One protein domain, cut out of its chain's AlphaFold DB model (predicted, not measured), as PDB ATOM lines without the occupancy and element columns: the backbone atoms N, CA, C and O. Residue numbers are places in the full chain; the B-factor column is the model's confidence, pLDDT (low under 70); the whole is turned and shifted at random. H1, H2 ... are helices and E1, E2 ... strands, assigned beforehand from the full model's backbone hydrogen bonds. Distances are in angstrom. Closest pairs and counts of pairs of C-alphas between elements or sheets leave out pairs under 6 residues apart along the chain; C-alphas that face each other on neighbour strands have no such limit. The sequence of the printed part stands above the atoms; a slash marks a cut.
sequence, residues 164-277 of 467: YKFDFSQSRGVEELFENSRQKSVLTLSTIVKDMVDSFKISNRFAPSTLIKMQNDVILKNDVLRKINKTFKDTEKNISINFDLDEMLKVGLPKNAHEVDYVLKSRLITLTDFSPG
ATOM      1  N   TYR A 164      12.135  23.836  49.515       92.25
ATOM      2  CA  TYR A 164      12.113  23.167  48.218       92.25
ATOM      3  C   TYR A 164      12.028  24.195  47.100       92.25
ATOM      4  O   TYR A 164      11.022  24.887  46.966       92.25
ATOM      5  N   LYS A 165      13.078  24.291  46.288       92.25
ATOM      6  CA  LYS A 165      13.142  25.205  45.150       92.25
ATOM      7  C   LYS A 165      12.890  24.458  43.845       92.25
ATOM      8  O   LYS A 165      13.494  23.416  43.610       92.25
ATOM      9  N   PHE A 166      12.025  25.006  43.002       92.31
ATOM     10  CA  PHE A 166      11.706  24.498  41.672       92.31
ATOM     11  C   PHE A 166      12.025  25.560  40.631       92.31
ATOM     12  O   PHE A 166      11.483  26.662  40.700       92.31
ATOM     13  N   ASP A 167      12.877  25.219  39.671       91.44
ATOM     14  CA  ASP A 167      13.289  26.103  38.588       91.44
ATOM     15  C   ASP A 167      12.633  25.673  37.278       91.44
ATOM     16  O   ASP A 167      12.591  24.489  36.941       91.44
ATOM     17  N   PHE A 168      12.123  26.647  36.530       92.00
ATOM     18  CA  PHE A 168      11.418  26.435  35.273       92.00
ATOM     19  C   PHE A 168      11.989  27.315  34.172       92.00
ATOM     20  O   PHE A 168      12.391  28.456  34.409       92.00
ATOM     21  N   SER A 169      11.936  26.804  32.948       90.31
ATOM     22  CA  SER A 169      12.192  27.559  31.725       90.31
ATOM     23  C   SER A 169      11.019  27.430  30.763       90.31
ATOM     24  O   SER A 169      10.231  26.481  30.830       90.31
ATOM     25  N   GLN A 170      10.930  28.362  29.819       88.88
ATOM     26  CA  GLN A 170      10.061  28.203  28.655       88.88
ATOM     27  C   GLN A 170      10.430  26.922  27.893       88.88
ATOM     28  O   GLN A 170      11.604  26.544  27.812       88.88
ATOM     29  N   SER A 171       9.418  26.231  27.367       85.69
ATOM     30  CA  SER A 171       9.651  25.076  26.500       85.69
ATOM     31  C   SER A 171      10.254  25.528  25.171       85.69
ATOM     32  O   SER A 171      10.020  26.640  24.704       85.69
ATOM     33  N   ARG A 172      11.011  24.644  24.525       82.31
ATOM     34  CA  ARG A 172      11.600  24.945  23.219       82.31
ATOM     35  C   ARG A 172      10.514  25.069  22.146       82.31
ATOM     36  O   ARG A 172       9.728  24.136  21.984       82.31
ATOM     37  N   GLY A 173      10.542  26.144  21.364       80.81
ATOM     38  CA  GLY A 173       9.612  26.401  20.258       80.81
ATOM     39  C   GLY A 173       8.326  27.130  20.656       80.81
ATOM     40  O   GLY A 173       7.409  27.208  19.846       80.81
ATOM     41  N   VAL A 174       8.230  27.626  21.893       82.19
ATOM     42  CA  VAL A 174       7.101  28.458  22.347       82.19
ATOM     43  C   VAL A 174       7.531  29.858  22.771       82.19
ATOM     44  O   VAL A 174       6.700  30.621  23.245       82.19
ATOM     45  N   GLU A 175       8.798  30.223  22.591       82.94
ATOM     46  CA  GLU A 175       9.374  31.506  23.010       82.94
ATOM     47  C   GLU A 175       8.590  32.691  22.417       82.94
ATOM     48  O   GLU A 175       8.221  33.625  23.130       82.94
ATOM     49  N   GLU A 176       8.219  32.586  21.139       78.88
ATOM     50  CA  GLU A 176       7.424  33.587  20.424       78.88
ATOM     51  C   GLU A 176       6.013  33.767  21.020       78.88
ATOM     52  O   GLU A 176       5.469  34.873  21.004       78.88
ATOM     53  N   LEU A 177       5.426  32.718  21.618       80.25
ATOM     54  CA  LEU A 177       4.159  32.831  22.353       80.25
ATOM     55  C   LEU A 177       4.316  33.754  23.562       80.25
ATOM     56  O   LEU A 177       3.455  34.595  23.807       80.25
ATOM     57  N   PHE A 178       5.400  33.590  24.324       79.25
ATOM     58  CA  PHE A 178       5.663  34.389  25.520       79.25
ATOM     59  C   PHE A 178       5.975  35.840  25.147       79.25
ATOM     60  O   PHE A 178       5.448  36.750  25.782       79.25
ATOM     61  N   GLU A 179       6.752  36.069  24.089       76.94
ATOM     62  CA  GLU A 179       7.044  37.415  23.587       76.94
ATOM     63  C   GLU A 179       5.778  38.146  23.120       76.94
ATOM     64  O   GLU A 179       5.553  39.291  23.512       76.94
ATOM     65  N   ASN A 180       4.899  37.471  22.373       74.88
ATOM     66  CA  ASN A 180       3.682  38.079  21.827       74.88
ATOM     67  C   ASN A 180       2.500  38.116  22.799       74.88
ATOM     68  O   ASN A 180       1.648  38.989  22.676       74.88
ATOM     69  N   SER A 181       2.451  37.246  23.815       68.62
ATOM     70  CA  SER A 181       1.452  37.331  24.900       68.62
ATOM     71  C   SER A 181       1.472  38.679  25.638       68.62
ATOM     72  O   SER A 181       0.500  39.052  26.300       68.62
ATOM     73  N   ARG A 182       2.572  39.423  25.475       68.25
ATOM     74  CA  ARG A 182       2.822  40.755  26.024       68.25
ATOM     75  C   ARG A 182       2.289  41.880  25.122       68.25
ATOM     76  O   ARG A 182       2.050  42.980  25.615       68.25
ATOM     77  N   GLN A 183       2.067  41.625  23.828       63.59
ATOM     78  CA  GLN A 183       1.536  42.593  22.860       63.59
ATOM     79  C   GLN A 183       0.017  42.395  22.677       63.59
ATOM     80  O   GLN A 183      -0.463  41.311  22.368       63.59
ATOM     81  N   LYS A 184      -0.782  43.452  22.887       54.75
ATOM     82  CA  LYS A 184      -2.262  43.397  22.991       54.75
ATOM     83  C   LYS A 184      -3.033  43.089  21.685       54.75
ATOM     84  O   LYS A 184      -4.260  43.172  21.682       54.75
ATOM     85  N   SER A 185      -2.383  42.744  20.572       56.03
ATOM     86  CA  SER A 185      -3.064  42.493  19.290       56.03
ATOM     87  C   SER A 185      -3.508  41.027  19.144       56.03
ATOM     88  O   SER A 185      -2.707  40.130  18.896       56.03
ATOM     89  N   VAL A 186      -4.817  40.779  19.265       54.12
ATOM     90  CA  VAL A 186      -5.432  39.430  19.269       54.12
ATOM     91  C   VAL A 186      -5.432  38.743  17.890       54.12
ATOM     92  O   VAL A 186      -5.380  37.515  17.824       54.12
ATOM     93  N   LEU A 187      -5.460  39.515  16.797       55.00
ATOM     94  CA  LEU A 187      -5.509  39.002  15.416       55.00
ATOM     95  C   LEU A 187      -4.195  38.331  14.972       55.00
ATOM     96  O   LEU A 187      -4.232  37.362  14.220       55.00
ATOM     97  N   THR A 188      -3.045  38.777  15.483       64.19
ATOM     98  CA  THR A 188      -1.725  38.177  15.207       64.19
ATOM     99  C   THR A 188      -1.535  36.845  15.933       64.19
ATOM    100  O   THR A 188      -0.931  35.922  15.396       64.19
ATOM    101  N   LEU A 189      -2.106  36.699  17.133       71.19
ATOM    102  CA  LEU A 189      -1.891  35.528  17.992       71.19
ATOM    103  C   LEU A 189      -2.457  34.222  17.416       71.19
ATOM    104  O   LEU A 189      -1.902  33.158  17.675       71.19
ATOM    105  N   SER A 190      -3.548  34.261  16.642       73.69
ATOM    106  CA  SER A 190      -4.050  33.059  15.951       73.69
ATOM    107  C   SER A 190      -3.084  32.559  14.883       73.69
ATOM    108  O   SER A 190      -2.874  31.352  14.780       73.69
ATOM    109  N   THR A 191      -2.493  33.478  14.122       77.31
ATOM    110  CA  THR A 191      -1.494  33.159  13.098       77.31
ATOM    111  C   THR A 191      -0.243  32.600  13.761       77.31
ATOM    112  O   THR A 191       0.174  31.503  13.431       77.31
ATOM    113  N   ILE A 192       0.231  33.247  14.826       79.38
ATOM    114  CA  ILE A 192       1.394  32.812  15.610       79.38
ATOM    115  C   ILE A 192       1.217  31.397  16.192       79.38
ATOM    116  O   ILE A 192       2.097  30.551  16.054       79.38
ATOM    117  N   VAL A 193       0.074  31.088  16.822       82.62
ATOM    118  CA  VAL A 193      -0.186  29.729  17.343       82.62
ATOM    119  C   VAL A 193      -0.207  28.704  16.205       82.62
ATOM    120  O   VAL A 193       0.270  27.582  16.382       82.62
ATOM    121  N   LYS A 194      -0.736  29.076  15.033       84.00
ATOM    122  CA  LYS A 194      -0.737  28.214  13.850       84.00
ATOM    123  C   LYS A 194       0.677  27.972  13.322       84.00
ATOM    124  O   LYS A 194       1.055  26.812  13.185       84.00
ATOM    125  N   ASP A 195       1.452  29.032  13.139       83.19
ATOM    126  CA  ASP A 195       2.828  28.986  12.646       83.19
ATOM    127  C   ASP A 195       3.732  28.194  13.598       83.19
ATOM    128  O   ASP A 195       4.544  27.385  13.154       83.19
ATOM    129  N   MET A 196       3.532  28.324  14.914       83.19
ATOM    130  CA  MET A 196       4.199  27.477  15.905       83.19
ATOM    131  C   MET A 196       3.849  26.002  15.717       83.19
ATOM    132  O   MET A 196       4.741  25.167  15.611       83.19
ATOM    133  N   VAL A 197       2.562  25.648  15.669       84.12
ATOM    134  CA  VAL A 197       2.159  24.244  15.474       84.12
ATOM    135  C   VAL A 197       2.745  23.684  14.175       84.12
ATOM    136  O   VAL A 197       3.178  22.530  14.151       84.12
ATOM    137  N   ASP A 198       2.809  24.491  13.120       84.31
ATOM    138  CA  ASP A 198       3.404  24.099  11.846       84.31
ATOM    139  C   ASP A 198       4.941  23.988  11.926       84.31
ATOM    140  O   ASP A 198       5.502  23.029  11.394       84.31
ATOM    141  N   SER A 199       5.636  24.837  12.689       84.19
ATOM    142  CA  SER A 199       7.087  24.722  12.919       84.19
ATOM    143  C   SER A 199       7.469  23.468  13.721       84.19
ATOM    144  O   SER A 199       8.488  22.823  13.437       84.19
ATOM    145  N   PHE A 200       6.626  23.041  14.668       84.81
ATOM    146  CA  PHE A 200       6.775  21.746  15.341       84.81
ATOM    147  C   PHE A 200       6.689  20.590  14.336       84.81
ATOM    148  O   PHE A 200       7.534  19.695  14.375       84.81
ATOM    149  N   LYS A 201       5.740  20.635  13.388       81.88
ATOM    150  CA  LYS A 201       5.634  19.620  12.323       81.88
ATOM    151  C   LYS A 201       6.870  19.617  11.424       81.88
ATOM    152  O   LYS A 201       7.433  18.552  11.195       81.88
ATOM    153  N   ILE A 202       7.322  20.790  10.969       84.56
ATOM    154  CA  ILE A 202       8.511  20.938  10.107       84.56
ATOM    155  C   ILE A 202       9.763  20.382  10.800       84.56
ATOM    156  O   ILE A 202      10.597  19.741  10.169       84.56
ATOM    157  N   SER A 203       9.883  20.581  12.114       79.56
ATOM    158  CA  SER A 203      11.017  20.094  12.909       79.56
ATOM    159  C   SER A 203      10.893  18.637  13.383       79.56
ATOM    160  O   SER A 203      11.708  18.206  14.203       79.56
ATOM    161  N   ASN A 204       9.910  17.869  12.889       78.00
ATOM    162  CA  ASN A 204       9.606  16.495  13.319       78.00
ATOM    163  C   ASN A 204       9.416  16.360  14.843       78.00
ATOM    164  O   ASN A 204       9.838  15.385  15.469       78.00
ATOM    165  N   ARG A 205       8.773  17.353  15.463       78.56
ATOM    166  CA  ARG A 205       8.445  17.371  16.892       78.56
ATOM    167  C   ARG A 205       6.943  17.397  17.112       78.56
ATOM    168  O   ARG A 205       6.172  17.936  16.326       78.56
ATOM    169  N   PHE A 206       6.522  16.862  18.251       79.88
ATOM    170  CA  PHE A 206       5.131  16.956  18.672       79.88
ATOM    171  C   PHE A 206       4.882  18.288  19.376       79.88
ATOM    172  O   PHE A 206       5.459  18.548  20.433       79.88
ATOM    173  N   ALA A 207       3.985  19.099  18.813       82.25
ATOM    174  CA  ALA A 207       3.484  20.284  19.491       82.25
ATOM    175  C   ALA A 207       2.730  19.888  20.780       82.25
ATOM    176  O   ALA A 207       2.014  18.877  20.796       82.25
ATOM    177  N   PRO A 208       2.836  20.682  21.859       83.88
ATOM    178  CA  PRO A 208       1.956  20.565  23.013       83.88
ATOM    179  C   PRO A 208       0.478  20.490  22.610       83.88
ATOM    180  O   PRO A 208      -0.013  21.310  21.836       83.88
ATOM    181  N   SER A 209      -0.269  19.542  23.187       85.12
ATOM    182  CA  SER A 209      -1.707  19.393  22.910       85.12
ATOM    183  C   SER A 209      -2.501  20.662  23.208       85.12
ATOM    184  O   SER A 209      -3.517  20.914  22.570       85.12
ATOM    185  N   THR A 210      -2.035  21.464  24.165       86.81
ATOM    186  CA  THR A 210      -2.639  22.757  24.488       86.81
ATOM    187  C   THR A 210      -2.517  23.727  23.319       86.81
ATOM    188  O   THR A 210      -3.525  24.309  22.941       86.81
ATOM    189  N   LEU A 211      -1.340  23.836  22.688       85.88
ATOM    190  CA  LEU A 211      -1.148  24.689  21.506       85.88
ATOM    191  C   LEU A 211      -2.054  24.261  20.355       85.88
ATOM    192  O   LEU A 211      -2.699  25.104  19.743       85.88
ATOM    193  N   ILE A 212      -2.158  22.952  20.108       86.44
ATOM    194  CA  ILE A 212      -3.045  22.409  19.069       86.44
ATOM    195  C   ILE A 212      -4.500  22.825  19.343       86.44
ATOM    196  O   ILE A 212      -5.193  23.297  18.447       86.44
ATOM    197  N   LYS A 213      -4.967  22.712  20.593       87.94
ATOM    198  CA  LYS A 213      -6.327  23.131  20.974       87.94
ATOM    199  C   LYS A 213      -6.529  24.647  20.852       87.94
ATOM    200  O   LYS A 213      -7.584  25.077  20.395       87.94
ATOM    201  N   MET A 214      -5.521  25.454  21.192       88.06
ATOM    202  CA  MET A 214      -5.570  26.922  21.101       88.06
ATOM    203  C   MET A 214      -5.761  27.451  19.670       88.06
ATOM    204  O   MET A 214      -6.172  28.602  19.518       88.06
ATOM    205  N   GLN A 215      -5.495  26.646  18.630       86.69
ATOM    206  CA  GLN A 215      -5.773  27.028  17.238       86.69
ATOM    207  C   GLN A 215      -7.268  27.276  17.001       86.69
ATOM    208  O   GLN A 215      -7.625  28.200  16.275       86.69
ATOM    209  N   ASN A 216      -8.126  26.478  17.644       87.19
ATOM    210  CA  ASN A 216      -9.572  26.479  17.407       87.19
ATOM    211  C   ASN A 216     -10.388  26.940  18.629       87.19
ATOM    212  O   ASN A 216     -11.560  27.271  18.486       87.19
ATOM    213  N   ASP A 217      -9.786  26.984  19.822       88.50
ATOM    214  CA  ASP A 217     -10.445  27.396  21.065       88.50
ATOM    215  C   ASP A 217      -9.928  28.762  21.551       88.50
ATOM    216  O   ASP A 217      -8.862  28.885  22.166       88.50
ATOM    217  N   VAL A 218     -10.707  29.811  21.273       85.62
ATOM    218  CA  VAL A 218     -10.380  31.197  21.646       85.62
ATOM    219  C   VAL A 218     -10.423  31.405  23.163       85.62
ATOM    220  O   VAL A 218      -9.612  32.166  23.693       85.62
ATOM    221  N   ILE A 219     -11.332  30.729  23.871       87.00
ATOM    222  CA  ILE A 219     -11.487  30.867  25.324       87.00
ATOM    223  C   ILE A 219     -10.264  30.270  26.018       87.00
ATOM    224  O   ILE A 219      -9.633  30.941  26.839       87.00
ATOM    225  N   LEU A 220      -9.882  29.049  25.631       87.81
ATOM    226  CA  LEU A 220      -8.675  28.392  26.125       87.81
ATOM    227  C   LEU A 220      -7.433  29.238  25.844       87.81
ATOM    228  O   LEU A 220      -6.620  29.449  26.740       87.81
ATOM    229  N   LYS A 221      -7.302  29.752  24.616       86.81
ATOM    230  CA  LYS A 221      -6.184  30.615  24.224       86.81
ATOM    231  C   LYS A 221      -6.057  31.829  25.145       86.81
ATOM    232  O   LYS A 221      -4.973  32.081  25.666       86.81
ATOM    233  N   ASN A 222      -7.153  32.545  25.392       85.00
ATOM    234  CA  ASN A 222      -7.140  33.723  26.260       85.00
ATOM    235  C   ASN A 222      -6.815  33.372  27.723       85.00
ATOM    236  O   ASN A 222      -6.051  34.099  28.361       85.00
ATOM    237  N   ASP A 223      -7.339  32.263  28.260       88.00
ATOM    238  CA  ASP A 223      -7.017  31.839  29.633       88.00
ATOM    239  C   ASP A 223      -5.546  31.422  29.781       88.00
ATOM    240  O   ASP A 223      -4.887  31.838  30.737       88.00
ATOM    241  N   VAL A 224      -5.002  30.673  28.814       87.62
ATOM    242  CA  VAL A 224      -3.583  30.279  28.790       87.62
ATOM    243  C   VAL A 224      -2.681  31.514  28.780       87.62
ATOM    244  O   VAL A 224      -1.789  31.619  29.620       87.62
ATOM    245  N   LEU A 225      -2.939  32.476  27.890       85.12
ATOM    246  CA  LEU A 225      -2.150  33.709  27.785       85.12
ATOM    247  C   LEU A 225      -2.212  34.543  29.068       85.12
ATOM    248  O   LEU A 225      -1.191  35.019  29.563       85.12
ATOM    249  N   ARG A 226      -3.404  34.673  29.662       86.44
ATOM    250  CA  ARG A 226      -3.573  35.372  30.940       86.44
ATOM    251  C   ARG A 226      -2.749  34.721  32.052       86.44
ATOM    252  O   ARG A 226      -2.176  35.431  32.873       86.44
ATOM    253  N   LYS A 227      -2.697  33.388  32.097       88.88
ATOM    254  CA  LYS A 227      -1.910  32.648  33.092       88.88
ATOM    255  C   LYS A 227      -0.412  32.764  32.837       88.88
ATOM    256  O   LYS A 227       0.316  33.002  33.789       88.88
ATOM    257  N   ILE A 228       0.035  32.713  31.582       86.44
ATOM    258  CA  ILE A 228       1.432  32.983  31.205       86.44
ATOM    259  C   ILE A 228       1.895  34.347  31.737       86.44
ATOM    260  O   ILE A 228       2.910  34.412  32.427       86.44
ATOM    261  N   ASN A 229       1.114  35.402  31.489       83.31
ATOM    262  CA  ASN A 229       1.437  36.770  31.917       83.31
ATOM    263  C   ASN A 229       1.444  36.954  33.441       83.31
ATOM    264  O   ASN A 229       2.068  37.877  33.953       83.31
ATOM    265  N   LYS A 230       0.729  36.104  34.181       84.50
ATOM    266  CA  LYS A 230       0.778  36.083  35.647       84.50
ATOM    267  C   LYS A 230       1.952  35.275  36.188       84.50
ATOM    268  O   LYS A 230       2.425  35.565  37.284       84.50
ATOM    269  N   THR A 231       2.368  34.243  35.457       84.06
ATOM    270  CA  THR A 231       3.486  33.387  35.840       84.06
ATOM    271  C   THR A 231       4.796  34.156  35.737       84.06
ATOM    272  O   THR A 231       5.496  34.269  36.737       84.06
ATOM    273  N   PHE A 232       5.101  34.730  34.572       78.94
ATOM    274  CA  PHE A 232       6.349  35.459  34.334       78.94
ATOM    275  C   PHE A 232       6.141  36.962  34.523       78.94
ATOM    276  O   PHE A 232       5.284  37.548  33.863       78.94
ATOM    277  N   LYS A 233       6.935  37.590  35.398       69.25
ATOM    278  CA  LYS A 233       7.009  39.054  35.478       69.25
ATOM    279  C   LYS A 233       7.995  39.556  34.414       69.25
ATOM    280  O   LYS A 233       9.096  39.029  34.288       69.25
ATOM    281  N   ASP A 234       7.598  40.563  33.641       66.25
ATOM    282  CA  ASP A 234       8.461  41.291  32.697       66.25
ATOM    283  C   ASP A 234       9.246  40.410  31.688       66.25
ATOM    284  O   ASP A 234       8.662  39.601  30.956       66.25
ATOM    285  N   THR A 235      10.569  40.615  31.583       62.00
ATOM    286  CA  THR A 235      11.492  39.995  30.610       62.00
ATOM    287  C   THR A 235      12.043  38.637  31.056       62.00
ATOM    288  O   THR A 235      12.865  38.050  30.346       62.00
ATOM    289  N   GLU A 236      11.591  38.101  32.193       71.88
ATOM    290  CA  GLU A 236      12.093  36.838  32.730       71.88
ATOM    291  C   GLU A 236      11.794  35.664  31.783       71.88
ATOM    292  O   GLU A 236      10.656  35.419  31.371       71.88
ATOM    293  N   LYS A 237      12.848  34.923  31.419       77.62
ATOM    294  CA  LYS A 237      12.747  33.670  30.645       77.62
ATOM    295  C   LYS A 237      12.630  32.434  31.538       77.62
ATOM    296  O   LYS A 237      12.129  31.400  31.098       77.62
ATOM    297  N   ASN A 238      13.082  32.563  32.780       86.44
ATOM    298  CA  ASN A 238      13.110  31.508  33.778       86.44
ATOM    299  C   ASN A 238      12.362  31.982  35.020       86.44
ATOM    300  O   ASN A 238      12.367  33.172  35.313       86.44
ATOM    301  N   ILE A 239      11.759  31.052  35.750       90.44
ATOM    302  CA  ILE A 239      11.083  31.341  37.012       90.44
ATOM    303  C   ILE A 239      11.467  30.307  38.060       90.44
ATOM    304  O   ILE A 239      11.588  29.123  37.754       90.44
ATOM    305  N   SER A 240      11.623  30.764  39.298       91.25
ATOM    306  CA  SER A 240      11.857  29.913  40.460       91.25
ATOM    307  C   SER A 240      10.688  30.013  41.433       91.25
ATOM    308  O   SER A 240      10.245  31.115  41.759       91.25
ATOM    309  N   ILE A 241      10.216  28.878  41.942       92.12
ATOM    310  CA  ILE A 241       9.221  28.813  43.016       92.12
ATOM    311  C   ILE A 241       9.849  28.114  44.216       92.12
ATOM    312  O   ILE A 241      10.316  26.982  44.105       92.12
ATOM    313  N   ASN A 242       9.839  28.791  45.362       92.00
ATOM    314  CA  ASN A 242      10.321  28.254  46.627       92.00
ATOM    315  C   ASN A 242       9.132  27.870  47.509       92.00
ATOM    316  O   ASN A 242       8.219  28.669  47.710       92.00
ATOM    317  N   PHE A 243       9.168  26.660  48.057       92.88
ATOM    318  CA  PHE A 243       8.280  26.207  49.118       92.88
ATOM    319  C   PHE A 243       9.096  26.085  50.400       92.88
ATOM    320  O   PHE A 243       9.793  25.089  50.593       92.88
ATOM    321  N   ASP A 244       9.013  27.099  51.253       93.50
ATOM    322  CA  ASP A 244       9.470  27.028  52.640       93.50
ATOM    323  C   ASP A 244       8.288  26.578  53.504       93.50
ATOM    324  O   ASP A 244       7.307  27.305  53.649       93.50
ATOM    325  N   LEU A 245       8.325  25.351  54.031       94.00
ATOM    326  CA  LEU A 245       7.169  24.783  54.736       94.00
ATOM    327  C   LEU A 245       6.785  25.577  55.998       94.00
ATOM    328  O   LEU A 245       5.616  25.555  56.392       94.00
ATOM    329  N   ASP A 246       7.734  26.273  56.628       93.19
ATOM    330  CA  ASP A 246       7.477  27.158  57.763       93.19
ATOM    331  C   ASP A 246       6.768  28.438  57.331       93.19
ATOM    332  O   ASP A 246       5.797  28.862  57.968       93.19
ATOM    333  N   GLU A 247       7.228  29.044  56.241       93.12
ATOM    334  CA  GLU A 247       6.608  30.230  55.663       93.12
ATOM    335  C   GLU A 247       5.203  29.914  55.135       93.12
ATOM    336  O   GLU A 247       4.250  30.626  55.452       93.12
ATOM    337  N   MET A 248       5.039  28.801  54.414       94.31
ATOM    338  CA  MET A 248       3.769  28.385  53.810       94.31
ATOM    339  C   MET A 248       2.651  28.199  54.842       94.31
ATOM    340  O   MET A 248       1.495  28.498  54.549       94.31
ATOM    341  N   LEU A 249       2.969  27.756  56.063       92.69
ATOM    342  CA  LEU A 249       1.982  27.666  57.147       92.69
ATOM    343  C   LEU A 249       1.508  29.041  57.645       92.69
ATOM    344  O   LEU A 249       0.409  29.136  58.190       92.69
ATOM    345  N   LYS A 250       2.320  30.089  57.477       93.25
ATOM    346  CA  LYS A 250       2.023  31.458  57.925       93.25
ATOM    347  C   LYS A 250       1.339  32.284  56.840       93.25
ATOM    348  O   LYS A 250       0.366  32.972  57.128       93.25
ATOM    349  N   VAL A 251       1.862  32.240  55.613       91.94
ATOM    350  CA  VAL A 251       1.445  33.130  54.511       91.94
ATOM    351  C   VAL A 251       0.615  32.427  53.436       91.94
ATOM    352  O   VAL A 251       0.001  33.095  52.605       91.94
ATOM    353  N   GLY A 252       0.555  31.093  53.464       90.25
ATOM    354  CA  GLY A 252      -0.094  30.283  52.438       90.25
ATOM    355  C   GLY A 252       0.765  30.085  51.187       90.25
ATOM    356  O   GLY A 252       1.929  30.475  51.125       90.25
ATOM    357  N   LEU A 253       0.170  29.446  50.179       91.62
ATOM    358  CA  LEU A 253       0.815  29.131  48.904       91.62
ATOM    359  C   LEU A 253       1.242  30.412  48.142       91.62
ATOM    360  O   LEU A 253       0.489  31.394  48.153       91.62
ATOM    361  N   PRO A 254       2.377  30.422  47.408       88.62
ATOM    362  CA  PRO A 254       2.780  31.583  46.620       88.62
ATOM    363  C   PRO A 254       1.713  31.941  45.579       88.62
ATOM    364  O   PRO A 254       1.161  31.065  44.911       88.62
ATOM    365  N   LYS A 255       1.442  33.242  45.406       86.56
ATOM    366  CA  LYS A 255       0.305  33.740  44.603       86.56
ATOM    367  C   LYS A 255       0.274  33.243  43.154       86.56
ATOM    368  O   LYS A 255      -0.809  33.158  42.596       86.56
ATOM    369  N   ASN A 256       1.430  32.967  42.554       88.88
ATOM    370  CA  ASN A 256       1.573  32.507  41.171       88.88
ATOM    371  C   ASN A 256       1.745  30.981  41.043       88.88
ATOM    372  O   ASN A 256       1.883  30.480  39.930       88.88
ATOM    373  N   ALA A 257       1.760  30.224  42.145       91.75
ATOM    374  CA  ALA A 257       2.033  28.787  42.104       91.75
ATOM    375  C   ALA A 257       0.962  28.011  41.320       91.75
ATOM    376  O   ALA A 257       1.294  27.077  40.591       91.75
ATOM    377  N   HIS A 258      -0.309  28.417  41.410       92.25
ATOM    378  CA  HIS A 258      -1.393  27.815  40.626       92.25
ATOM    379  C   HIS A 258      -1.279  28.124  39.129       92.25
ATOM    380  O   HIS A 258      -1.568  27.267  38.291       92.25
ATOM    381  N   GLU A 259      -0.856  29.333  38.768       91.75
ATOM    382  CA  GLU A 259      -0.599  29.701  37.381       91.75
ATOM    383  C   GLU A 259       0.602  28.937  36.810       91.75
ATOM    384  O   GLU A 259       0.496  28.394  35.709       91.75
ATOM    385  N   VAL A 260       1.692  28.792  37.571       92.62
ATOM    386  CA  VAL A 260       2.841  27.949  37.191       92.62
ATOM    387  C   VAL A 260       2.400  26.496  37.001       92.62
ATOM    388  O   VAL A 260       2.702  25.901  35.970       92.62
ATOM    389  N   ASP A 261       1.627  25.945  37.941       93.69
ATOM    390  CA  ASP A 261       1.097  24.575  37.883       93.69
ATOM    391  C   ASP A 261       0.275  24.327  36.612       93.69
ATOM    392  O   ASP A 261       0.441  23.315  35.924       93.69
ATOM    393  N   TYR A 262      -0.578  25.289  36.256       91.56
ATOM    394  CA  TYR A 262      -1.382  25.224  35.043       91.56
ATOM    395  C   TYR A 262      -0.524  25.285  33.773       91.56
ATOM    396  O   TYR A 262      -0.708  24.474  32.861       91.56
ATOM    397  N   VAL A 263       0.420  26.229  33.697       90.94
ATOM    398  CA  VAL A 263       1.284  26.390  32.517       90.94
ATOM    399  C   VAL A 263       2.216  25.176  32.362       90.94
ATOM    400  O   VAL A 263       2.439  24.718  31.237       90.94
ATOM    401  N   LEU A 264       2.666  24.563  33.461       91.12
ATOM    402  CA  LEU A 264       3.423  23.308  33.446       91.12
ATOM    403  C   LEU A 264       2.585  22.150  32.884       91.12
ATOM    404  O   LEU A 264       3.007  21.489  31.934       91.12
ATOM    405  N   LYS A 265       1.344  21.962  33.365       89.38
ATOM    406  CA  LYS A 265       0.403  20.955  32.818       89.38
ATOM    407  C   LYS A 265       0.119  21.161  31.333       89.38
ATOM    408  O   LYS A 265      -0.098  20.196  30.600       89.38
ATOM    409  N   SER A 266       0.151  22.414  30.878       88.50
ATOM    410  CA  SER A 266      -0.040  22.762  29.471       88.50
ATOM    411  C   SER A 266       1.161  22.434  28.569       88.50
ATOM    412  O   SER A 266       1.008  22.474  27.345       88.50
ATOM    413  N   ARG A 267       2.308  22.051  29.161       88.12
ATOM    414  CA  ARG A 267       3.611  21.793  28.514       88.12
ATOM    415  C   ARG A 267       4.198  22.995  27.772       88.12
ATOM    416  O   ARG A 267       4.855  22.829  26.748       88.12
ATOM    417  N   LEU A 268       3.919  24.200  28.265       88.12
ATOM    418  CA  LEU A 268       4.494  25.446  27.744       88.12
ATOM    419  C   LEU A 268       5.747  25.868  28.519       88.12
ATOM    420  O   LEU A 268       6.594  26.585  27.994       88.12
ATOM    421  N   ILE A 269       5.905  25.370  29.744       90.00
ATOM    422  CA  ILE A 269       7.140  25.456  30.525       90.00
ATOM    423  C   ILE A 269       7.606  24.050  30.889       90.00
ATOM    424  O   ILE A 269       6.816  23.106  30.893       90.00
ATOM    425  N   THR A 270       8.887  23.937  31.209       89.00
ATOM    426  CA  THR A 270       9.519  22.709  31.688       89.00
ATOM    427  C   THR A 270      10.259  22.987  32.977       89.00
ATOM    428  O   THR A 270      10.929  24.014  33.092       89.00
ATOM    429  N   LEU A 271      10.179  22.057  33.921       89.31
ATOM    430  CA  LEU A 271      10.986  22.088  35.130       89.31
ATOM    431  C   LEU A 271      12.430  21.698  34.787       89.31
ATOM    432  O   LEU A 271      12.702  20.588  34.322       89.31
ATOM    433  N   THR A 272      13.359  22.626  34.999       87.94
ATOM    434  CA  THR A 272      14.783  22.464  34.686       87.94
ATOM    435  C   THR A 272      15.551  21.880  35.865       87.94
ATOM    436  O   THR A 272      16.329  20.939  35.675       87.94
ATOM    437  N   ASP A 273      15.284  22.363  37.081       87.19
ATOM    438  CA  ASP A 273      15.922  21.881  38.305       87.19
ATOM    439  C   ASP A 273      14.962  21.831  39.505       87.19
ATOM    440  O   ASP A 273      13.940  22.519  39.558       87.19
ATOM    441  N   PHE A 274      15.296  20.978  40.471       87.56
ATOM    442  CA  PHE A 274      14.600  20.838  41.747       87.56
ATOM    443  C   PHE A 274      15.634  20.693  42.870       87.56
ATOM    444  O   PHE A 274      16.437  19.769  42.858       87.56
ATOM    445  N   SER A 275      15.618  21.587  43.853       86.50
ATOM    446  CA  SER A 275      16.635  21.640  44.906       86.50
ATOM    447  C   SER A 275      16.001  21.632  46.301       86.50
ATOM    448  O   SER A 275      15.417  22.644  46.706       86.50
ATOM    449  N   PRO A 276      16.085  20.527  47.065       82.75
ATOM    450  CA  PRO A 276      15.698  20.528  48.473       82.75
ATOM    451  C   PRO A 276      16.816  21.134  49.338       82.75
ATOM    452  O   PRO A 276      17.963  20.721  49.271       82.75
ATOM    453  N   GLY A 277      16.510  22.113  50.183       73.69
ATOM    454  CA  GLY A 277      17.481  22.753  51.077       73.69
ATOM    455  C   GLY A 277      18.302  23.875  50.436       73.69
ATOM    456  O   GLY A 277      19.463  24.057  50.791       73.69
TER     457      GLY A 277
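What this domain is: This is residues 164 to 277 of the 467 residues of an uncharacterized protein of Serratia sp. P2ACOL2 (UniProt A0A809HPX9). A twisted wall of three strands, E2, E1 and E3, runs lengthwise with H6 packed on one face, and a group of three helices, H1, H2 and H3, closes one end, H2 outermost and crosswise to the strands. H4 joins the two parts, packing on H6, while H5 sticks out at the opposite end with residues 246 to 251. The printed part has 114 residues with six named helices and three named strands, in the order E1 H1 H2 H3 H4 E2 H5 H6 E3; the sheet's order is E2 E1 E3, all antiparallel, and the class is mixed, helices and strands. The whole is compact, with a radius of gyration of the C-alphas of 15.2 A, yet elongated in outline, spanning 46 by 29 by 23 A.

Where its parts are: E1, residues 164 to 170, begins at C-alpha 164 (12.113, 23.167, 48.218) and is 20.3 A long. H1 is residues 175 to 180; H2, residues 186 to 202, is the longest helix at 24.9 A and ends at C-alpha 202 (8.511, 20.938, 10.107). H3 is residues 209 to 214, and H4, residues 218 to 231, is 20.0 A long. E2, residues 238 to 244, measures 19.7 A; H5, residues 245 to 251, measures 10.1 A; H6, residues 257 to 265, measures 12.3 A. E3, residues 269 to 276, measures 20.5 A, bends by 52 degrees at residue 272 and ends at C-alpha 276 (15.698, 20.528, 48.473).

How they stand to each other: E1 is the inner strand; N 166 and O 241 of E2 are 2.8 A apart, and N 167 and O 273 of E3 are 2.9 A apart, both within hydrogen-bond range. E2, H5, H6 and E3 form a split strand-helix-strand unit, two strands running the same way with E1 between them, and its crossover is right-handed. H6 is on the sheet at a height over the sheet of 8.8 A, over E3, and slantwise to the strands at 39 degrees to E3 on the local plane. H4 touches H6 at a steep tilt of 53 degrees, opposite ways; their closest C-alphas, Lys 227 and Glu 259, are 5.4 A apart. H3 and H4 only just touch, with 3 pairs of C-alphas within 8 A, and touch only at the corner by their link, closest at the C-alphas of Met 214 and Lys 221, 4.9 A. H2 and H3 form a helical hairpin at a shallow tilt of 31 degrees; their closest C-alphas, Val 197 and Ile 212, are 6.6 A apart. H1 and H2 form another at 11 degrees, closest at the C-alphas of Asn 180 and Leu 189, 7.2 A. H5 touches no helix and is not on the sheet. In H1, H3, H4 and H6 every O i to N i+4 pair is within hydrogen-bond range; in H2 it is 11 of 13 and in H5 2 of 3.

The domain as a whole: The two C-alphas farthest apart, those of Ile 202 and Lys 250, are 49.4 A apart. The printed part has no cut and no long link. The mean pLDDT of the printed part is 83.9, and residues 181 to 188 and 233 to 235 are under 70.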